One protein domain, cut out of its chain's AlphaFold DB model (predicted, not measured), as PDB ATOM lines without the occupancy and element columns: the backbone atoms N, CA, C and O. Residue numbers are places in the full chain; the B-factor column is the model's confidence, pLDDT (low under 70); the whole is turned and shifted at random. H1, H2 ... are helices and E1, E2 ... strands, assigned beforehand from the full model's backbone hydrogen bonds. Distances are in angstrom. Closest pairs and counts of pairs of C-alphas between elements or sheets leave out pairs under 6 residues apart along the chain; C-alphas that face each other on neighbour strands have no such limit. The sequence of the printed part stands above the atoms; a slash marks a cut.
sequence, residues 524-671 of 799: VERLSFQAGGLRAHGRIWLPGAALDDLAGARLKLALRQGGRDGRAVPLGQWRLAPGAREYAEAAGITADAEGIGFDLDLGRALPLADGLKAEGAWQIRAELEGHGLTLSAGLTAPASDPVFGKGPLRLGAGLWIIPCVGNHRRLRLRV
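What this domain is: This is residues 524 to 671 of the 799 residues of the protein "Glyco_trans_2-like domain-containing protein" of Desertiactinospora gelatinilytica (UniProt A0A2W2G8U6). The domain is a sandwich of two sheets partly face to face, a small one of four strands, E1 E2 E6 E5, and a larger, twisted one of seven strands, E3 E4 E7 E8 E9 E10 E11, with the strands of the one crossing those of the other at 36 degrees. The large sheet curls round the short helix H1, which stands beside the strands of the small sheet, while the four-residue helix H2 only grazes both sheets. The printed part has 148 residues, with eleven named strands and two named helices in the order E1 E2 E3 E4 E5 E6 H1 E7 E8 H2 E9 E10 E11; the class is mostly strand. The small sheet has the order E1 E2 E6 E5, all antiparallel, and the neighbour pairs of the branched large sheet are antiparallel too. The whole is compact, with a radius of gyration of the C-alphas of 15.4 A and spans of 45 by 32 by 31 A.

How they stand to each other: E1, residues 524 to 530, and E2, residues 533 to 541, form a hairpin, with N 528 and O 535 2.9 A apart, within hydrogen-bond range. E5, residues 589 to 591, and E6, residues 596 to 601, form another hairpin, with N 597 and O 590 at 2.8 A. E6 is the antiparallel neighbour of E2, with N 598 and O 538 at 2.8 A. In the branched sheet, E3, residues 554 to 561, has E4, residues 567 to 575, on one side, with N 559 and O 569 at 2.9 A. On the other side of E3 lies E7, residues 616 to 626, with N 621 and O 558 at 2.8 A. E4 bends by 62 degrees at residue 571. On the side of E7 away from E3 are two strands, staggered along it: E11, residues 667 to 671, with N 618 and O 669 at 2.9 A, and E8, residues 629 to 634, with N 624 and O 631 at 2.9 A. E9, residues 649 to 652, E10, residues 655 to 661, and E11 form a meander, each strand the antiparallel neighbour of the one before; N 649 and O 657 are 2.9 A apart, and N 658 and O 670 2.8 A. The parts of the two sheets that face each other are 10.0 A apart centre to centre, their best planes 9 degrees apart. H1, residues 602 to 608, stands at the small sheet's level, at a height of 2.2 A; its closest C-alphas with E2 are those of Gly 533 and Gly 603, 4.0 A apart. H1 is also on the large sheet, and its closest C-alphas with E4 are those of Leu 571 and Ala 605, 6.5 A apart. The C-alphas of Phe 644 in H2, residues 642 to 645, and Pro 659 in E10, the closest of the two, are 6.3 A apart. In H1, 0 of 3 O i to N i+4 pairs and 0 of 4 O i to N i+3 pairs are within hydrogen-bond range; H2 is too short for an O i to N i+4 pair.

Where its parts are: E1 begins at C-alpha 524, (-45.250, -32.330, -0.751), and is 16.2 A long; E2 is 25.8 A, E3 21.9 A and E4 23.2 A. E5 is 7.0 A and E6 16.7 A. H1 is 11.0 A, and E7, the longest strand by residues, runs 31.6 A from C-alpha 616 at (-50.361, -50.908, -6.185). E8 is 16.6 A, H2 5.3 A, E9 9.2 A and E10 19.9 A. E11, 13.0 A, ends at C-alpha 671, (-46.714, -48.215, -9.145).

The domain as a whole: The C-alphas farthest apart, those of Asp 549 and Ala 653, are 46.5 A from each other. The printed part has no cut. The long links are E2 to E3 and E4 to E5. Mean pLDDT of the printed part is 78.2, and 37 residues are under 70, among them 578 to 588 and 603 to 614.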
ATOM      1  N   VAL A 524     -46.036 -32.594   0.451       92.56
ATOM      2  CA  VAL A 524     -45.250 -32.330  -0.751       92.56
ATOM      3  C   VAL A 524     -45.717 -30.981  -1.297       92.56
ATOM      4  O   VAL A 524     -46.917 -30.712  -1.367       92.56
ATOM      5  N   GLU A 525     -44.763 -30.128  -1.637       90.06
ATOM      6  CA  GLU A 525     -44.976 -28.773  -2.157       90.06
ATOM      7  C   GLU A 525     -44.659 -28.707  -3.654       90.06
ATOM      8  O   GLU A 525     -45.222 -27.884  -4.369       90.06
ATOM      9  N   ARG A 526     -43.789 -29.605  -4.139       89.31
ATOM     10  CA  ARG A 526     -43.399 -29.717  -5.546       89.31
ATOM     11  C   ARG A 526     -42.937 -31.133  -5.879       89.31
ATOM     12  O   ARG A 526     -42.073 -31.698  -5.205       89.31
ATOM     13  N   LEU A 527     -43.475 -31.689  -6.956       87.94
ATOM     14  CA  LEU A 527     -42.972 -32.874  -7.638       87.94
ATOM     15  C   LEU A 527     -42.165 -32.443  -8.870       87.94
ATOM     16  O   LEU A 527     -42.421 -31.414  -9.489       87.94
ATOM     17  N   SER A 528     -41.163 -33.230  -9.253       83.88
ATOM     18  CA  SER A 528     -40.424 -32.998 -10.497       83.88
ATOM     19  C   SER A 528     -39.863 -34.294 -11.069       83.88
ATOM     20  O   SER A 528     -39.526 -35.219 -10.331       83.88
ATOM     21  N   PHE A 529     -39.756 -34.366 -12.394       76.94
ATOM     22  CA  PHE A 529     -39.064 -35.456 -13.075       76.94
ATOM     23  C   PHE A 529     -37.620 -35.035 -13.350       76.94
ATOM     24  O   PHE A 529     -37.391 -33.980 -13.939       76.94
ATOM     25  N   GLN A 530     -36.652 -35.843 -12.918       72.56
ATOM     26  CA  GLN A 530     -35.220 -35.585 -13.099       72.56
ATOM     27  C   GLN A 530     -34.496 -36.897 -13.405       72.56
ATOM     28  O   GLN A 530     -34.661 -37.866 -12.673       72.56
ATOM     29  N   ALA A 531     -33.690 -36.927 -14.472       63.25
ATOM     30  CA  ALA A 531     -32.778 -38.031 -14.813       63.25
ATOM     31  C   ALA A 531     -33.384 -39.459 -14.741       63.25
ATOM     32  O   ALA A 531     -32.720 -40.400 -14.315       63.25
ATOM     33  N   GLY A 532     -34.654 -39.622 -15.134       65.00
ATOM     34  CA  GLY A 532     -35.373 -40.906 -15.089       65.00
ATOM     35  C   GLY A 532     -36.064 -41.236 -13.758       65.00
ATOM     36  O   GLY A 532     -36.725 -42.265 -13.674       65.00
ATOM     37  N   GLY A 533     -35.967 -40.378 -12.739       73.38
ATOM     38  CA  GLY A 533     -36.637 -40.515 -11.443       73.38
ATOM     39  C   GLY A 533     -37.725 -39.464 -11.183       73.38
ATOM     40  O   GLY A 533     -37.806 -38.426 -11.846       73.38
ATOM     41  N   LEU A 534     -38.565 -39.738 -10.178       81.31
ATOM     42  CA  LEU A 534     -39.501 -38.774  -9.590       81.31
ATOM     43  C   LEU A 534     -38.887 -38.224  -8.300       81.31
ATOM     44  O   LEU A 534     -38.615 -38.986  -7.376       81.31
ATOM     45  N   ARG A 535     -38.720 -36.906  -8.223       86.00
ATOM     46  CA  ARG A 535     -38.182 -36.198  -7.060       86.00
ATOM     47  C   ARG A 535     -39.294 -35.412  -6.371       86.00
ATOM     48  O   ARG A 535     -40.052 -34.708  -7.043       86.00
ATOM     49  N   ALA A 536     -39.412 -35.553  -5.054       88.44
ATOM     50  CA  ALA A 536     -40.433 -34.894  -4.245       88.44
ATOM     51  C   ALA A 536     -39.801 -33.978  -3.201       88.44
ATOM     52  O   ALA A 536     -39.009 -34.425  -2.372       88.44
ATOM     53  N   HIS A 537     -40.220 -32.718  -3.226       90.50
ATOM     54  CA  HIS A 537     -39.813 -31.680  -2.296       90.50
ATOM     55  C   HIS A 537     -41.017 -31.175  -1.501       90.50
ATOM     56  O   HIS A 537     -42.135 -31.099  -2.022       90.50
ATOM     57  N   GLY A 538     -40.794 -30.822  -0.242       91.31
ATOM     58  CA  GLY A 538     -41.809 -30.234   0.623       91.31
ATOM     59  C   GLY A 538     -41.363 -30.200   2.074       91.31
ATOM     60  O   GLY A 538     -40.168 -30.278   2.358       91.31
ATOM     61  N   ARG A 539     -42.326 -30.111   2.993       91.44
ATOM     62  CA  ARG A 539     -42.078 -29.811   4.406       91.44
ATOM     63  C   ARG A 539     -42.895 -30.683   5.354       91.44
ATOM     64  O   ARG A 539     -44.010 -31.106   5.047       91.44
ATOM     65  N   ILE A 540     -42.331 -30.942   6.530       92.50
ATOM     66  CA  ILE A 540     -42.919 -31.674   7.658       92.50
ATOM     67  C   ILE A 540     -42.772 -30.807   8.905       92.50
ATOM     68  O   ILE A 540     -41.683 -30.318   9.188       92.50
ATOM     69  N   TRP A 541     -43.843 -30.626   9.672       91.94
ATOM     70  CA  TRP A 541     -43.817 -29.796  10.875       91.94
ATOM     71  C   TRP A 541     -44.722 -30.355  11.970       91.94
ATOM     72  O   TRP A 541     -45.604 -31.185  11.725       91.94
ATOM     73  N   LEU A 542     -44.481 -29.909  13.198       92.12
ATOM     74  CA  LEU A 542     -45.321 -30.204  14.347       92.12
ATOM     75  C   LEU A 542     -45.977 -28.891  14.797       92.12
ATOM     76  O   LEU A 542     -45.243 -28.003  15.230       92.12
ATOM     77  N   PRO A 543     -47.312 -28.757  14.687       91.25
ATOM     78  CA  PRO A 543     -48.048 -27.565  15.079       91.25
ATOM     79  C   PRO A 543     -47.591 -26.942  16.397       91.25
ATOM     80  O   PRO A 543     -47.521 -27.630  17.418       91.25
ATOM     81  N   GLY A 544     -47.259 -25.653  16.353       89.81
ATOM     82  CA  GLY A 544     -46.844 -24.855  17.506       89.81
ATOM     83  C   GLY A 544     -45.460 -25.169  18.099       89.81
ATOM     84  O   GLY A 544     -45.070 -24.507  19.057       89.81
ATOM     85  N   ALA A 545     -44.704 -26.153  17.603       90.12
ATOM     86  CA  ALA A 545     -43.375 -26.490  18.131       90.12
ATOM     87  C   ALA A 545     -42.262 -25.771  17.352       90.12
ATOM     88  O   ALA A 545     -42.326 -25.691  16.128       90.12
ATOM     89  N   ALA A 546     -41.189 -25.324  18.020       87.12
ATOM     90  CA  ALA A 546     -39.970 -24.984  17.278       87.12
ATOM     91  C   ALA A 546     -39.192 -26.239  16.881       87.12
ATOM     92  O   ALA A 546     -39.235 -27.275  17.544       87.12
ATOM     93  N   LEU A 547     -38.362 -26.085  15.854       81.75
ATOM     94  CA  LEU A 547     -37.337 -27.053  15.491       81.75
ATOM     95  C   LEU A 547     -36.392 -27.395  16.662       81.75
ATOM     96  O   LEU A 547     -36.065 -28.562  16.862       81.75
ATOM     97  N   ASP A 548     -36.001 -26.406  17.474       83.00
ATOM     98  CA  ASP A 548     -35.126 -26.623  18.638       83.00
ATOM     99  C   ASP A 548     -35.798 -27.451  19.746       83.00
ATOM    100  O   ASP A 548     -35.144 -28.280  20.380       83.00
ATOM    101  N   ASP A 549     -37.120 -27.324  19.920       87.12
ATOM    102  CA  ASP A 549     -37.906 -28.186  20.819       87.12
ATOM    103  C   ASP A 549     -37.931 -29.654  20.332       87.12
ATOM    104  O   ASP A 549     -38.212 -30.575  21.102       87.12
ATOM    105  N   LEU A 550     -37.610 -29.889  19.054       86.44
ATOM    106  CA  LEU A 550     -37.485 -31.206  18.425       86.44
ATOM    107  C   LEU A 550     -36.033 -31.713  18.349       86.44
ATOM    108  O   LEU A 550     -35.809 -32.846  17.916       86.44
ATOM    109  N   ALA A 551     -35.039 -30.952  18.815       84.31
ATOM    110  CA  ALA A 551     -33.630 -31.329  18.714       84.31
ATOM    111  C   ALA A 551     -33.325 -32.662  19.429       84.31
ATOM    112  O   ALA A 551     -33.647 -32.867  20.599       84.31
ATOM    113  N   GLY A 552     -32.709 -33.602  18.712       83.38
ATOM    114  CA  GLY A 552     -32.456 -34.974  19.158       83.38
ATOM    115  C   GLY A 552     -33.575 -35.978  18.850       83.38
ATOM    116  O   GLY A 552     -33.329 -37.184  18.960       83.38
ATOM    117  N   ALA A 553     -34.764 -35.533  18.423       88.88
ATOM    118  CA  ALA A 553     -35.793 -36.421  17.886       88.88
ATOM    119  C   ALA A 553     -35.365 -37.010  16.531       88.88
ATOM    120  O   ALA A 553     -34.484 -36.490  15.839       88.88
ATOM    121  N   ARG A 554     -35.983 -38.129  16.156       91.31
ATOM    122  CA  ARG A 554     -35.680 -38.884  14.937       91.31
ATOM    123  C   ARG A 554     -36.851 -38.806  13.968       91.31
ATOM    124  O   ARG A 554     -37.937 -39.287  14.283       91.31
ATOM    125  N   LEU A 555     -36.603 -38.238  12.791       90.88
ATOM    126  CA  LEU A 555     -37.525 -38.252  11.661       90.88
ATOM    127  C   LEU A 555     -37.190 -39.446  10.759       90.88
ATOM    128  O   LEU A 555     -36.022 -39.692  10.459       90.88
ATOM    129  N   LYS A 556     -38.209 -40.170  10.301       91.81
ATOM    130  CA  LYS A 556     -38.118 -41.172   9.232       91.81
ATOM    131  C   LYS A 556     -39.081 -40.784   8.121       91.81
ATOM    132  O   LYS A 556     -40.188 -40.317   8.404       91.81
ATOM    133  N   LEU A 557     -38.693 -41.049   6.880       91.06
ATOM    134  CA  LEU A 557     -39.587 -41.012   5.727       91.06
ATOM    135  C   LEU A 557     -39.542 -42.358   5.014       91.06
ATOM    136  O   LEU A 557     -38.473 -42.936   4.824       91.06
ATOM    137  N   ALA A 558     -40.712 -42.868   4.638       89.19
ATOM    138  CA  ALA A 558     -40.858 -44.142   3.944       89.19
ATOM    139  C   ALA A 558     -42.036 -44.112   2.966       89.19
ATOM    140  O   ALA A 558     -43.063 -43.485   3.234       89.19
ATOM    141  N   LEU A 559     -41.919 -44.848   1.863       87.62
ATOM    142  CA  LEU A 559     -43.067 -45.252   1.057       87.62
ATOM    143  C   LEU A 559     -43.732 -46.443   1.737       87.62
ATOM    144  O   LEU A 559     -43.050 -47.414   2.062       87.62
ATOM    145  N   ARG A 560     -45.051 -46.395   1.945       86.31
ATOM    146  CA  ARG A 560     -45.805 -47.502   2.553       86.31
ATOM    147  C   ARG A 560     -46.991 -47.933   1.688       86.31
ATOM    148  O   ARG A 560     -47.720 -47.083   1.176       86.31
ATOM    149  N   GLN A 561     -47.172 -49.246   1.542       82.88
ATOM    150  CA  GLN A 561     -48.246 -49.892   0.779       82.88
ATOM    151  C   GLN A 561     -49.229 -50.573   1.741       82.88
ATOM    152  O   GLN A 561     -48.891 -51.586   2.348       82.88
ATOM    153  N   GLY A 562     -50.452 -50.050   1.856       69.31
ATOM    154  CA  GLY A 562     -51.500 -50.617   2.715       69.31
ATOM    155  C   GLY A 562     -51.518 -50.068   4.151       69.31
ATOM    156  O   GLY A 562     -51.311 -48.874   4.370       69.31
ATOM    157  N   GLY A 563     -51.852 -50.938   5.113       61.12
ATOM    158  CA  GLY A 563     -52.077 -50.602   6.527       61.12
ATOM    159  C   GLY A 563     -50.803 -50.400   7.363       61.12
ATOM    160  O   GLY A 563     -49.727 -50.117   6.840       61.12
ATOM    161  N   ARG A 564     -50.918 -50.543   8.694       55.72
ATOM    162  CA  ARG A 564     -49.779 -50.395   9.629       55.72
ATOM    163  C   ARG A 564     -48.708 -51.470   9.419       55.72
ATOM    164  O   ARG A 564     -47.523 -51.168   9.533       55.72
ATOM    165  N   ASP A 565     -49.146 -52.658   9.028       60.91
ATOM    166  CA  ASP A 565     -48.336 -53.854   8.757       60.91
ATOM    167  C   ASP A 565     -48.064 -54.020   7.248       60.91
ATOM    168  O   ASP A 565     -47.509 -55.013   6.784       60.91
ATOM    169  N   GLY A 566     -48.456 -53.010   6.464       69.62
ATOM    170  CA  GLY A 566     -48.171 -52.905   5.043       69.62
ATOM    171  C   GLY A 566     -46.687 -52.670   4.756       69.62
ATOM    172  O   GLY A 566     -45.976 -52.043   5.556       69.62
ATOM    173  N   ARG A 567     -46.234 -53.143   3.585       78.44
ATOM    174  CA  ARG A 567     -44.833 -53.051   3.137       78.44
ATOM    175  C   ARG A 567     -44.326 -51.616   3.232       78.44
ATOM    176  O   ARG A 567     -45.046 -50.680   2.881       78.44
ATOM    177  N   ALA A 568     -43.079 -51.454   3.662       82.75
ATOM    178  CA  ALA A 568     -42.426 -50.161   3.796       82.75
ATOM    179  C   ALA A 568     -41.064 -50.170   3.093       82.75
ATOM    180  O   ALA A 568     -40.266 -51.077   3.313       82.75
ATOM    181  N   VAL A 569     -40.798 -49.144   2.286       83.56
ATOM    182  CA  VAL A 569     -39.489 -48.874   1.680       83.56
ATOM    183  C   VAL A 569     -38.960 -47.575   2.297       83.56
ATOM    184  O   VAL A 569     -39.626 -46.542   2.162       83.56
ATOM    185  N   PRO A 570     -37.816 -47.585   3.006       86.12
ATOM    186  CA  PRO A 570     -37.270 -46.377   3.612       86.12
ATOM    187  C   PRO A 570     -36.776 -45.404   2.533       86.12
ATOM    188  O   PRO A 570     -36.051 -45.791   1.623       86.12
ATOM    189  N   LEU A 571     -37.157 -44.134   2.665       85.44
ATOM    190  CA  LEU A 571     -36.620 -43.012   1.884       85.44
ATOM    191  C   LEU A 571     -35.467 -42.321   2.625       85.44
ATOM    192  O   LEU A 571     -34.554 -41.801   1.997       85.44
ATOM    193  N   GLY A 572     -35.498 -42.337   3.960       84.62
ATOM    194  CA  GLY A 572     -34.400 -41.870   4.800       84.62
ATOM    195  C   GLY A 572     -34.757 -41.830   6.285       84.62
ATOM    196  O   GLY A 572     -35.916 -41.997   6.681       84.62
ATOM    197  N   GLN A 573     -33.738 -41.628   7.119       87.62
ATOM    198  CA  GLN A 573     -33.876 -41.435   8.559       87.62
ATOM    199  C   GLN A 573     -32.813 -40.451   9.047       87.62
ATOM    200  O   GLN A 573     -31.624 -40.653   8.813       87.62
ATOM    201  N   TRP A 574     -33.243 -39.445   9.801       86.38
ATOM    202  CA  TRP A 574     -32.405 -38.353  10.288       86.38
ATOM    203  C   TRP A 574     -32.629 -38.145  11.786       86.38
ATOM    204  O   TRP A 574     -33.716 -38.406  12.309       86.38
ATOM    205  N   ARG A 575     -31.608 -37.651  12.489       86.25
ATOM    206  CA  ARG A 575     -31.751 -37.096  13.840       86.25
ATOM    207  C   ARG A 575     -31.663 -35.580  13.729       86.25
ATOM    208  O   ARG A 575     -30.698 -35.074  13.171       86.25
ATOM    209  N   LEU A 576     -32.659 -34.884  14.261       82.06
ATOM    210  CA  LEU A 576     -32.719 -33.425  14.242       82.06
ATOM    211  C   LEU A 576     -31.650 -32.845  15.180       82.06
ATOM    212  O   LEU A 576     -31.398 -33.405  16.250       82.06
ATOM    213  N   ALA A 577     -31.036 -31.732  14.789       72.56
ATOM    214  CA  ALA A 577     -30.015 -31.024  15.560       72.56
ATOM    215  C   ALA A 577     -30.522 -29.628  15.982       72.56
ATOM    216  O   ALA A 577     -31.379 -29.080  15.286       72.56
ATOM    217  N   PRO A 578     -30.018 -29.044  17.087       63.97
ATOM    218  CA  PRO A 578     -30.317 -27.655  17.442       63.97
ATOM    219  C   PRO A 578     -29.802 -26.681  16.374       63.97
ATOM    220  O   PRO A 578     -28.753 -26.926  15.778       63.97
ATOM    221  N   GLY A 579     -30.497 -25.560  16.169       57.75
ATOM    222  CA  GLY A 579     -30.016 -24.426  15.371       57.75
ATOM    223  C   GLY A 579     -29.755 -24.724  13.888       57.75
ATOM    224  O   GLY A 579     -28.885 -24.094  13.292       57.75
ATOM    225  N   ALA A 580     -30.465 -25.687  13.289       51.47
ATOM    226  CA  ALA A 580     -30.108 -26.314  12.009       51.47
ATOM    227  C   ALA A 580     -30.338 -25.468  10.730       51.47
ATOM    228  O   ALA A 580     -30.893 -25.961   9.750       51.47
ATOM    229  N   ARG A 581     -29.831 -24.227  10.693       51.62
ATOM    230  CA  ARG A 581     -29.645 -23.454   9.447       51.62
ATOM    231  C   ARG A 581     -28.535 -24.021   8.549       51.62
ATOM    232  O   ARG A 581     -28.545 -23.768   7.351       51.62
ATOM    233  N   GLU A 582     -27.608 -24.800   9.110       48.19
ATOM    234  CA  GLU A 582     -26.444 -25.365   8.409       48.19
ATOM    235  C   GLU A 582     -26.456 -26.906   8.395       48.19
ATOM    236  O   GLU A 582     -25.494 -27.565   8.783       48.19
ATOM    237  N   TYR A 583     -27.552 -27.502   7.918       47.31
ATOM    238  CA  TYR A 583     -27.546 -28.886   7.415       47.31
ATOM    239  C   TYR A 583     -27.779 -28.887   5.900       47.31
ATOM    240  O   TYR A 583     -28.798 -29.342   5.391       47.31
ATOM    241  N   ALA A 584     -26.829 -28.292   5.177       45.22
ATOM    242  CA  ALA A 584     -26.907 -28.119   3.734       45.22
ATOM    243  C   ALA A 584     -26.589 -29.420   2.972       45.22
ATOM    244  O   ALA A 584     -25.569 -30.063   3.216       45.22
ATOM    245  N   GLU A 585     -27.458 -29.746   2.009       48.38
ATOM    246  CA  GLU A 585     -27.238 -30.572   0.804       48.38
ATOM    247  C   GLU A 585     -26.868 -32.061   0.975       48.38
ATOM    248  O   GLU A 585     -27.444 -32.903   0.286       48.38
ATOM    249  N   ALA A 586     -25.984 -32.440   1.900       48.34
ATOM    250  CA  ALA A 586     -25.406 -33.787   1.979       48.34
ATOM    251  C   ALA A 586     -26.388 -34.918   2.363       48.34
ATOM    252  O   ALA A 586     -26.034 -36.092   2.256       48.34
ATOM    253  N   ALA A 587     -27.599 -34.593   2.839       55.03
ATOM    254  CA  ALA A 587     -28.530 -35.563   3.432       55.03
ATOM    255  C   ALA A 587     -30.002 -35.451   2.977       55.03
ATOM    256  O   ALA A 587     -30.841 -36.176   3.511       55.03
ATOM    257  N   GLY A 588     -30.342 -34.573   2.024       67.94
ATOM    258  CA  GLY A 588     -31.708 -34.476   1.472       67.94
ATOM    259  C   GLY A 588     -32.786 -33.914   2.417       67.94
ATOM    260  O   GLY A 588     -33.976 -34.109   2.167       67.94
ATOM    261  N   ILE A 589     -32.397 -33.222   3.493       73.88
ATOM    262  CA  ILE A 589     -33.302 -32.434   4.344       73.88
ATOM    263  C   ILE A 589     -32.724 -31.045   4.614       73.88
ATOM    264  O   ILE A 589     -31.509 -30.866   4.609       73.88
ATOM    265  N   THR A 590     -33.606 -30.091   4.887       74.19
ATOM    266  CA  THR A 590     -33.307 -28.754   5.417       74.19
ATOM    267  C   THR A 590     -34.207 -28.498   6.624       74.19
ATOM    268  O   THR A 590     -35.134 -29.269   6.885       74.19
ATOM    269  N   ALA A 591     -33.967 -27.440   7.394       73.00
ATOM    270  CA  ALA A 591     -34.892 -27.052   8.452       73.00
ATOM    271  C   ALA A 591     -34.842 -25.546   8.734       73.00
ATOM    272  O   ALA A 591     -33.803 -24.902   8.592       73.00
ATOM    273  N   ASP A 592     -35.987 -24.988   9.107       70.38
ATOM    274  CA  ASP A 592     -36.214 -23.553   9.250       70.38
ATOM    275  C   ASP A 592     -37.254 -23.268  10.359       70.38
ATOM    276  O   ASP A 592     -37.494 -24.101  11.235       70.38
ATOM    277  N   ALA A 593     -37.823 -22.057  10.378       69.06
ATOM    278  CA  ALA A 593     -38.840 -21.658  11.354       69.06
ATOM    279  C   ALA A 593     -40.257 -22.175  11.023       69.06
ATOM    280  O   ALA A 593     -41.130 -22.137  11.886       69.06
ATOM    281  N   GLU A 594     -40.485 -22.643   9.796       72.06
ATOM    282  CA  GLU A 594     -41.766 -23.137   9.283       72.06
ATOM    283  C   GLU A 594     -41.830 -24.679   9.342       72.06
ATOM    284  O   GLU A 594     -42.913 -25.260   9.410       72.06
ATOM    285  N   GLY A 595     -40.681 -25.370   9.351       83.69
ATOM    286  CA  GLY A 595     -40.589 -26.803   9.629       83.69
ATOM    287  C   GLY A 595     -39.279 -27.470   9.201       83.69
ATOM    288  O   GLY A 595     -38.207 -26.872   9.171       83.69
ATOM    289  N   ILE A 596     -39.378 -28.759   8.879       87.62
ATOM    290  CA  ILE A 596     -38.302 -29.602   8.353       87.62
ATOM    291  C   ILE A 596     -38.586 -29.826   6.867       87.62
ATOM    292  O   ILE A 596     -39.528 -30.540   6.511       87.62
ATOM    293  N   GLY A 597     -37.795 -29.198   6.003       87.44
ATOM    294  CA  GLY A 597     -37.832 -29.424   4.563       87.44
ATOM    295  C   GLY A 597     -37.208 -30.770   4.186       87.44
ATOM    296  O   GLY A 597     -36.300 -31.266   4.853       87.44
ATOM    297  N   PHE A 598     -37.678 -31.371   3.099       87.50
ATOM    298  CA  PHE A 598     -37.106 -32.582   2.512       87.50
ATOM    299  C   PHE A 598     -36.995 -32.458   0.991       87.50
ATOM    300  O   PHE A 598     -37.733 -31.712   0.344       87.50
ATOM    301  N   ASP A 599     -36.079 -33.228   0.413       87.31
ATOM    302  CA  ASP A 599     -35.925 -33.395  -1.026       87.31
ATOM    303  C   ASP A 599     -35.475 -34.834  -1.323       87.31
ATOM    304  O   ASP A 599     -34.375 -35.248  -0.954       87.31
ATOM    305  N   LEU A 600     -36.372 -35.628  -1.917       85.25
ATOM    306  CA  LEU A 600     -36.261 -37.087  -1.977       85.25
ATOM    307  C   LEU A 600     -36.391 -37.619  -3.405       85.25
ATOM    308  O   LEU A 600     -37.398 -37.385  -4.075       85.25
ATOM    309  N   ASP A 601     -35.416 -38.423  -3.835       81.50
ATOM    310  CA  ASP A 601     -35.496 -39.234  -5.053       81.50
ATOM    311  C   ASP A 601     -36.317 -40.508  -4.780       81.50
ATOM    312  O   ASP A 601     -35.837 -41.502  -4.231       81.50
ATOM    313  N   LEU A 602     -37.591 -40.469  -5.171       79.12
ATOM    314  CA  LEU A 602     -38.528 -41.591  -5.075       79.12
ATOM    315  C   LEU A 602     -38.269 -42.640  -6.170       79.12
ATOM    316  O   LEU A 602     -38.666 -43.798  -6.024       79.12
ATOM    317  N   GLY A 603     -37.604 -42.238  -7.260       67.19
ATOM    318  CA  GLY A 603     -37.238 -43.098  -8.383       67.19
ATOM    319  C   GLY A 603     -36.160 -44.120  -8.030       67.19
ATOM    320  O   GLY A 603     -36.213 -45.233  -8.536       67.19
ATOM    321  N   ARG A 604     -35.234 -43.794  -7.116       67.12
ATOM    322  CA  ARG A 604     -34.214 -44.738  -6.605       67.12
ATOM    323  C   ARG A 604     -34.739 -45.739  -5.580       67.12
ATOM    324  O   ARG A 604     -34.205 -46.839  -5.485       67.12
ATOM    325  N   ALA A 605     -35.760 -45.373  -4.808       69.25
ATOM    326  CA  ALA A 605     -36.260 -46.216  -3.722       69.25
ATOM    327  C   ALA A 605     -37.054 -47.434  -4.232       69.25
ATOM    328  O   ALA A 605     -36.927 -48.535  -3.703       69.25
ATOM    329  N   LEU A 606     -37.874 -47.245  -5.269       64.81
ATOM    330  CA  LEU A 606     -38.815 -48.264  -5.748       64.81
ATOM    331  C   LEU A 606     -38.187 -49.455  -6.512       64.81
ATOM    332  O   LEU A 606     -38.671 -50.569  -6.313       64.81
ATOM    333  N   PRO A 607     -37.116 -49.303  -7.321       55.28
ATOM    334  CA  PRO A 607     -36.449 -50.426  -7.992       55.28
ATOM    335  C   PRO A 607     -35.776 -51.438  -7.053       55.28
ATOM    336  O   PRO A 607     -35.542 -52.573  -7.457       55.28
ATOM    337  N   LEU A 608     -35.464 -51.042  -5.813       52.06
ATOM    338  CA  LEU A 608     -34.773 -51.883  -4.824       52.06
ATOM    339  C   LEU A 608     -35.722 -52.794  -4.018       52.06
ATOM    340  O   LEU A 608     -35.261 -53.595  -3.210       52.06
ATOM    341  N   ALA A 609     -37.039 -52.691  -4.218       52.31
ATOM    342  CA  ALA A 609     -38.034 -53.496  -3.512       52.31
ATOM    343  C   ALA A 609     -38.273 -54.857  -4.203       52.31
ATOM    344  O   ALA A 609     -39.242 -55.014  -4.946       52.31
ATOM    345  N   ASP A 610     -37.369 -55.813  -3.950       46.75
ATOM    346  CA  ASP A 610     -37.419 -57.249  -4.292       46.75
ATOM    347  C   ASP A 610     -38.425 -57.677  -5.381       46.75
ATOM    348  O   ASP A 610     -39.562 -58.084  -5.115       46.75
ATOM    349  N   GLY A 611     -37.952 -57.675  -6.630       49.56
ATOM    350  CA  GLY A 611     -38.465 -58.549  -7.688       49.56
ATOM    351  C   GLY A 611     -39.962 -58.436  -7.990       49.56
ATOM    352  O   GLY A 611     -40.734 -59.350  -7.700       49.56
ATOM    353  N   LEU A 612     -40.355 -57.365  -8.690       47.62
ATOM    354  CA  LEU A 612     -41.608 -57.267  -9.467       47.62
ATOM    355  C   LEU A 612     -42.931 -57.303  -8.668       47.62
ATOM    356  O   LEU A 612     -43.996 -57.207  -9.272       47.62
ATOM    357  N   LYS A 613     -42.903 -57.380  -7.330       51.66
ATOM    358  CA  LYS A 613     -44.108 -57.492  -6.475       51.66
ATOM    359  C   LYS A 613     -44.669 -56.156  -5.956       51.66
ATOM    360  O   LYS A 613     -45.596 -56.170  -5.147       51.66
ATOM    361  N   ALA A 614     -44.124 -55.019  -6.394       58.59
ATOM    362  CA  ALA A 614     -44.411 -53.679  -5.861       58.59
ATOM    363  C   ALA A 614     -45.644 -52.957  -6.461       58.59
ATOM    364  O   ALA A 614     -45.874 -51.788  -6.148       58.59
ATOM    365  N   GLU A 615     -46.439 -53.613  -7.312       72.25
ATOM    366  CA  GLU A 615     -47.633 -53.007  -7.920       72.25
ATOM    367  C   GLU A 615     -48.693 -52.615  -6.873       72.25
ATOM    368  O   GLU A 615     -48.941 -53.346  -5.912       72.25
ATOM    369  N   GLY A 616     -49.314 -51.445  -7.058       77.31
ATOM    370  CA  GLY A 616     -50.361 -50.908  -6.185       77.31
ATOM    371  C   GLY A 616     -50.139 -49.447  -5.785       77.31
ATOM    372  O   GLY A 616     -49.268 -48.758  -6.314       77.31
ATOM    373  N   ALA A 617     -50.958 -48.948  -4.854       83.88
ATOM    374  CA  ALA A 617     -50.890 -47.568  -4.371       83.88
ATOM    375  C   ALA A 617     -50.025 -47.438  -3.105       83.88
ATOM    376  O   ALA A 617     -50.355 -47.985  -2.051       83.88
ATOM    377  N   TRP A 618     -48.957 -46.650  -3.208       86.00
ATOM    378  CA  TRP A 618     -48.051 -46.287  -2.119       86.00
ATOM    379  C   TRP A 618     -48.356 -44.872  -1.608       86.00
ATOM    380  O   TRP A 618     -48.856 -44.031  -2.355       86.00
ATOM    381  N   GLN A 619     -48.041 -44.583  -0.345       88.75
ATOM    382  CA  GLN A 619     -48.097 -43.234   0.243       88.75
ATOM    383  C   GLN A 619     -46.752 -42.893   0.889       88.75
ATOM    384  O   GLN A 619     -46.154 -43.753   1.539       88.75
ATOM    385  N   ILE A 620     -46.293 -41.644   0.751       89.06
ATOM    386  CA  ILE A 620     -45.154 -41.143   1.533       89.06
ATOM    387  C   ILE A 620     -45.648 -40.895   2.959       89.06
ATOM    388  O   ILE A 620     -46.616 -40.157   3.169       89.06
ATOM    389  N   ARG A 621     -44.988 -41.518   3.937       91.56
ATOM    390  CA  ARG A 621     -45.328 -41.418   5.354       91.56
ATOM    391  C   ARG A 621     -44.137 -40.900   6.156       91.56
ATOM    392  O   ARG A 621     -43.052 -41.473   6.092       91.56
ATOM    393  N   ALA A 622     -44.375 -39.836   6.916       93.31
ATOM    394  CA  ALA A 622     -43.473 -39.317   7.932       93.31
ATOM    395  C   ALA A 622     -43.723 -40.029   9.270       93.31
ATOM    396  O   ALA A 622     -44.874 -40.297   9.635       93.31
ATOM    397  N   GLU A 623     -42.659 -40.306  10.017       94.31
ATOM    398  CA  GLU A 623     -42.710 -40.814  11.392       94.31
ATOM    399  C   GLU A 623     -41.705 -40.029  12.249       94.31
ATOM    400  O   GLU A 623     -40.522 -39.973  11.915       94.31
ATOM    401  N   LEU A 624     -42.172 -39.407  13.336       92.94
ATOM    402  CA  LEU A 624     -41.370 -38.589  14.252       92.94
ATOM    403  C   LEU A 624     -41.349 -39.240  15.640       92.94
ATOM    404  O   LEU A 624     -42.395 -39.415  16.270       92.94
ATOM    405  N   GLU A 625     -40.157 -39.602  16.108       93.75
ATOM    406  CA  GLU A 625     -39.932 -40.392  17.321       93.75
ATOM    407  C   GLU A 625     -38.905 -39.694  18.231       93.75
ATOM    408  O   GLU A 625     -37.715 -39.615  17.910       93.75
ATOM    409  N   GLY A 626     -39.353 -39.158  19.367       89.50
ATOM    410  CA  GLY A 626     -38.509 -38.400  20.296       89.50
ATOM    411  C   GLY A 626     -39.317 -37.576  21.298       89.50
ATOM    412  O   GLY A 626     -40.497 -37.329  21.092       89.50
ATOM    413  N   HIS A 627     -38.692 -37.160  22.404       85.94
ATOM    414  CA  HIS A 627     -39.310 -36.309  23.442       85.94
ATOM    415  C   HIS A 627     -40.681 -36.789  23.956       85.94
ATOM    416  O   HIS A 627     -41.559 -35.975  24.221       85.94
ATOM    417  N   GLY A 628     -40.863 -38.108  24.082       87.69
ATOM    418  CA  GLY A 628     -42.130 -38.734  24.491       87.69
ATOM    419  C   GLY A 628     -43.163 -38.901  23.370       87.69
ATOM    420  O   GLY A 628     -44.157 -39.594  23.564       87.69
ATOM    421  N   LEU A 629     -42.916 -38.333  22.189       91.38
ATOM    422  CA  LEU A 629     -43.774 -38.450  21.014       91.38
ATOM    423  C   LEU A 629     -43.405 -39.662  20.152       91.38
ATOM    424  O   LEU A 629     -42.237 -40.022  19.981       91.38
ATOM    425  N   THR A 630     -44.427 -40.263  19.549       93.69
ATOM    426  CA  THR A 630     -44.322 -41.217  18.436       93.69
ATOM    427  C   THR A 630     -45.465 -40.912  17.473       93.69
ATOM    428  O   THR A 630     -46.546 -41.492  17.552       93.69
ATOM    429  N   LEU A 631     -45.251 -39.918  16.611       94.69
ATOM    430  CA  LEU A 631     -46.266 -39.372  15.709       94.69
ATOM    431  C   LEU A 631     -46.021 -39.824  14.270       94.69
ATOM    432  O   LEU A 631     -44.891 -40.110  13.879       94.69
ATOM    433  N   SER A 632     -47.074 -39.861  13.456       92.88
ATOM    434  CA  SER A 632     -46.947 -40.212  12.044       92.88
ATOM    435  C   SER A 632     -48.021 -39.567  11.173       92.88
ATOM    436  O   SER A 632     -49.191 -39.533  11.552       92.88
ATOM    437  N   ALA A 633     -47.621 -39.115   9.984       92.06
ATOM    438  CA  ALA A 633     -48.468 -38.437   9.009       92.06
ATOM    439  C   ALA A 633     -48.257 -39.012   7.602       92.06
ATOM    440  O   ALA A 633     -47.135 -39.348   7.233       92.06
ATOM    441  N   GLY A 634     -49.324 -39.112   6.807       91.69
ATOM    442  CA  GLY A 634     -49.216 -39.294   5.355       91.69
ATOM    443  C   GLY A 634     -49.229 -37.924   4.683       91.69
ATOM    444  O   GLY A 634     -50.088 -37.114   5.028       91.69
ATOM    445  N   LEU A 635     -48.294 -37.659   3.768       92.94
ATOM    446  CA  LEU A 635     -48.119 -36.315   3.205       92.94
ATOM    447  C   LEU A 635     -49.267 -35.915   2.262       92.94
ATOM    448  O   LEU A 635     -49.768 -36.732   1.479       92.94
ATOM    449  N   THR A 636     -49.659 -34.642   2.295       93.44
ATOM    450  CA  THR A 636     -50.544 -34.055   1.277       93.44
ATOM    451  C   THR A 636     -49.817 -33.813  -0.045       93.44
ATOM    452  O   THR A 636     -48.600 -33.649  -0.090       93.44
ATOM    453  N   ALA A 637     -50.574 -33.814  -1.137       88.50
ATOM    454  CA  ALA A 637     -50.145 -33.377  -2.456       88.50
ATOM    455  C   ALA A 637     -50.204 -31.839  -2.569       88.50
ATOM    456  O   ALA A 637     -51.068 -31.224  -1.923       88.50
ATOM    457  N   PRO A 638     -49.363 -31.220  -3.420       84.50
ATOM    458  CA  PRO A 638     -49.431 -29.786  -3.705       84.50
ATOM    459  C   PRO A 638     -50.793 -29.370  -4.287       84.50
ATOM    460  O   PRO A 638     -51.590 -30.212  -4.704       84.50
ATOM    461  N   ALA A 639     -51.103 -28.069  -4.241       75.19
ATOM    462  CA  ALA A 639     -52.423 -27.550  -4.630       75.19
ATOM    463  C   ALA A 639     -52.666 -27.642  -6.144       75.19
ATOM    464  O   ALA A 639     -53.739 -28.053  -6.578       75.19
ATOM    465  N   SER A 640     -51.633 -27.334  -6.920       72.25
ATOM    466  CA  SER A 640     -51.505 -27.628  -8.340       72.25
ATOM    467  C   SER A 640     -50.052 -28.025  -8.604       72.25
ATOM    468  O   SER A 640     -49.139 -27.537  -7.941       72.25
ATOM    469  N   ASP A 641     -49.831 -28.952  -9.535       74.25
ATOM    470  CA  ASP A 641     -48.489 -29.337  -9.983       74.25
ATOM    471  C   ASP A 641     -48.579 -29.912 -11.408       74.25
ATOM    472  O   ASP A 641     -49.373 -30.836 -11.634       74.25
ATOM    473  N   PRO A 642     -47.787 -29.415 -12.380       69.25
ATOM    474  CA  PRO A 642     -47.769 -29.940 -13.745       69.25
ATOM    475  C   PRO A 642     -47.495 -31.449 -13.848       69.25
ATOM    476  O   PRO A 642     -47.890 -32.068 -14.834       69.25
ATOM    477  N   VAL A 643     -46.843 -32.068 -12.857       71.31
ATOM    478  CA  VAL A 643     -46.593 -33.517 -12.815       71.31
ATOM    479  C   VAL A 643     -47.888 -34.334 -12.858       71.31
ATOM    480  O   VAL A 643     -47.904 -35.379 -13.506       71.31
ATOM    481  N   PHE A 644     -48.992 -33.858 -12.269       70.06
ATOM    482  CA  PHE A 644     -50.276 -34.568 -12.348       70.06
ATOM    483  C   PHE A 644     -50.879 -34.562 -13.764       70.06
ATOM    484  O   PHE A 644     -51.568 -35.510 -14.131       70.06
ATOM    485  N   GLY A 645     -50.583 -33.539 -14.578       62.16
ATOM    486  CA  GLY A 645     -50.998 -33.465 -15.985       62.16
ATOM    487  C   GLY A 645     -50.069 -34.209 -16.954       62.16
ATOM    488  O   GLY A 645     -50.516 -34.685 -17.992       62.16
ATOM    489  N   LYS A 646     -48.782 -34.363 -16.611       65.12
ATOM    490  CA  LYS A 646     -47.767 -35.022 -17.463       65.12
ATOM    491  C   LYS A 646     -47.907 -36.551 -17.560       65.12
ATOM    492  O   LYS A 646     -47.247 -37.173 -18.391       65.12
ATOM    493  N   GLY A 647     -48.777 -37.162 -16.754       66.19
ATOM    494  CA  GLY A 647     -49.079 -38.593 -16.819       66.19
ATOM    495  C   GLY A 647     -47.991 -39.500 -16.211       66.19
ATOM    496  O   GLY A 647     -47.218 -39.059 -15.360       66.19
ATOM    497  N   PRO A 648     -47.957 -40.796 -16.580       74.38
ATOM    498  CA  PRO A 648     -47.077 -41.780 -15.947       74.38
ATOM    499  C   PRO A 648     -45.595 -41.567 -16.277       74.38
ATOM    500  O   PRO A 648     -45.205 -41.551 -17.446       74.38
ATOM    501  N   LEU A 649     -44.750 -41.536 -15.244       76.12
ATOM    502  CA  LEU A 649     -43.298 -41.629 -15.397       76.12
ATOM    503  C   LEU A 649     -42.897 -43.080 -15.648       76.12
ATOM    504  O   LEU A 649     -43.157 -43.936 -14.808       76.12
ATOM    505  N   ARG A 650     -42.206 -43.340 -16.758       75.81
ATOM    506  CA  ARG A 650     -41.516 -44.606 -17.037       75.81
ATOM    507  C   ARG A 650     -40.175 -44.631 -16.289       75.81
ATOM    508  O   ARG A 650     -39.339 -43.775 -16.555       75.81
ATOM    509  N   LEU A 651     -39.962 -45.605 -15.400       72.06
ATOM    510  CA  LEU A 651     -38.650 -45.858 -14.770       72.06
ATOM    511  C   LEU A 651     -37.803 -46.881 -15.547       72.06
ATOM    512  O   LEU A 651     -36.591 -46.949 -15.377       72.06
ATOM    513  N   GLY A 652     -38.442 -47.708 -16.372       70.06
ATOM    514  CA  GLY A 652     -37.805 -48.770 -17.146       70.06
ATOM    515  C   GLY A 652     -38.836 -49.524 -17.982       70.06
ATOM    516  O   GLY A 652     -40.019 -49.174 -17.967       70.06
ATOM    517  N   ALA A 653     -38.406 -50.563 -18.699       68.62
ATOM    518  CA  ALA A 653     -39.307 -51.411 -19.479       68.62
ATOM    519  C   ALA A 653     -40.388 -52.022 -18.568       68.62
ATOM    520  O   ALA A 653     -40.092 -52.835 -17.694       68.62
ATOM    521  N   GLY A 654     -41.639 -51.596 -18.750       69.75
ATOM    522  CA  GLY A 654     -42.782 -52.134 -18.009       69.75
ATOM    523  C   GLY A 654     -43.033 -51.547 -16.621       69.75
ATOM    524  O   GLY A 654     -43.980 -51.992 -15.970       69.75
ATOM    525  N   LEU A 655     -42.235 -50.577 -16.162       76.50
ATOM    526  CA  LEU A 655     -42.344 -49.997 -14.820       76.50
ATOM    527  C   LEU A 655     -42.732 -48.518 -14.885       76.50
ATOM    528  O   LEU A 655     -41.954 -47.692 -15.372       76.50
ATOM    529  N   TRP A 656     -43.896 -48.175 -14.323       79.56
ATOM    530  CA  TRP A 656     -44.366 -46.789 -14.228       79.56
ATOM    531  C   TRP A 656     -44.721 -46.358 -12.805       79.56
ATOM    532  O   TRP A 656     -45.303 -47.128 -12.039       79.56
ATOM    533  N   ILE A 657     -44.460 -45.083 -12.502       81.38
ATOM    534  CA  ILE A 657     -45.029 -44.357 -11.361       81.38
ATOM    535  C   ILE A 657     -46.104 -43.398 -11.874       81.38
ATOM    536  O   ILE A 657     -45.864 -42.597 -12.776       81.38
ATOM    537  N   ILE A 658     -47.276 -43.440 -11.246       82.25
ATOM    538  CA  ILE A 658     -48.399 -42.532 -11.481       82.25
ATOM    539  C   ILE A 658     -48.661 -41.758 -10.181       82.25
ATOM    540  O   ILE A 658     -49.261 -42.318  -9.254       82.25
ATOM    541  N   PRO A 659     -48.216 -40.495 -10.067       83.94
ATOM    542  CA  PRO A 659     -48.628 -39.608  -8.986       83.94
ATOM    543  C   PRO A 659     -50.133 -39.344  -9.075       83.94
ATOM    544  O   PRO A 659     -50.646 -39.000 -10.137       83.94
ATOM    545  N   CYS A 660     -50.855 -39.504  -7.970       84.06
ATOM    546  CA  CYS A 660     -52.285 -39.227  -7.909       84.06
ATOM    547  C   CYS A 660     -52.706 -38.678  -6.541       84.06
ATOM    548  O   CYS A 660     -52.054 -38.896  -5.518       84.06
ATOM    549  N   VAL A 661     -53.812 -37.939  -6.533       85.75
ATOM    550  CA  VAL A 661     -54.347 -37.273  -5.344       85.75
ATOM    551  C   VAL A 661     -55.501 -38.107  -4.792       85.75
ATOM    552  O   VAL A 661     -56.483 -38.354  -5.487       85.75
ATOM    553  N   GLY A 662     -55.373 -38.585  -3.555       80.31
ATOM    554  CA  GLY A 662     -56.443 -39.287  -2.841       80.31
ATOM    555  C   GLY A 662     -57.292 -38.357  -1.971       80.31
ATOM    556  O   GLY A 662     -57.023 -37.160  -1.860       80.31
ATOM    557  N   ASN A 663     -58.286 -38.934  -1.288       76.50
ATOM    558  CA  ASN A 663     -59.151 -38.248  -0.321       76.50
ATOM    559  C   ASN A 663     -58.327 -37.400   0.670       76.50
ATOM    560  O   ASN A 663     -57.239 -37.804   1.096       76.50
ATOM    561  N   HIS A 664     -58.856 -36.230   1.043       81.62
ATOM    562  CA  HIS A 664     -58.159 -35.216   1.855       81.62
ATOM    563  C   HIS A 664     -56.806 -34.783   1.261       81.62
ATOM    564  O   HIS A 664     -55.850 -34.521   1.989       81.62
ATOM    565  N   ARG A 665     -56.712 -34.761  -0.077       88.81
ATOM    566  CA  ARG A 665     -55.514 -34.421  -0.859       88.81
ATOM    567  C   ARG A 665     -54.248 -35.211  -0.487       88.81
ATOM    568  O   ARG A 665     -53.147 -34.729  -0.727       88.81
ATOM    569  N   ARG A 666     -54.346 -36.427   0.062       89.25
ATOM    570  CA  ARG A 666     -53.147 -37.246   0.346       89.25
ATOM    571  C   ARG A 666     -52.444 -37.652  -0.946       89.25
ATOM    572  O   ARG A 666     -53.093 -38.200  -1.840       89.25
ATOM    573  N   LEU A 667     -51.129 -37.442  -1.029       89.00
ATOM    574  CA  LEU A 667     -50.348 -37.894  -2.177       89.00
ATOM    575  C   LEU A 667     -50.268 -39.423  -2.181       89.00
ATOM    576  O   LEU A 667     -49.871 -40.052  -1.197       89.00
ATOM    577  N   ARG A 668     -50.615 -40.015  -3.320       87.94
ATOM    578  CA  ARG A 668     -50.426 -41.431  -3.619       87.94
ATOM    579  C   ARG A 668     -49.508 -41.569  -4.828       87.94
ATOM    580  O   ARG A 668     -49.555 -40.768  -5.756       87.94
ATOM    581  N   LEU A 669     -48.687 -42.608  -4.816       85.62
ATOM    582  CA  LEU A 669     -47.866 -43.029  -5.946       85.62
ATOM    583  C   LEU A 669     -48.345 -44.422  -6.337       85.62
ATOM    584  O   LEU A 669     -48.093 -45.392  -5.622       85.62
ATOM    585  N   ARG A 670     -49.090 -44.535  -7.437       83.88
ATOM    586  CA  ARG A 670     -49.467 -45.844  -7.971       83.88
ATOM    587  C   ARG A 670     -48.324 -46.370  -8.828       83.88
ATOM    588  O   ARG A 670     -48.009 -45.785  -9.859       83.88
ATOM    589  N   VAL A 671     -47.727 -47.472  -8.394       81.38
ATOM    590  CA  VAL A 671     -46.714 -48.215  -9.145       81.38
ATOM    591  C   VAL A 671     -47.430 -49.260  -9.993       81.38
ATOM    592  O   VAL A 671     -48.286 -49.976  -9.468       81.38
TER     593      VAL A 671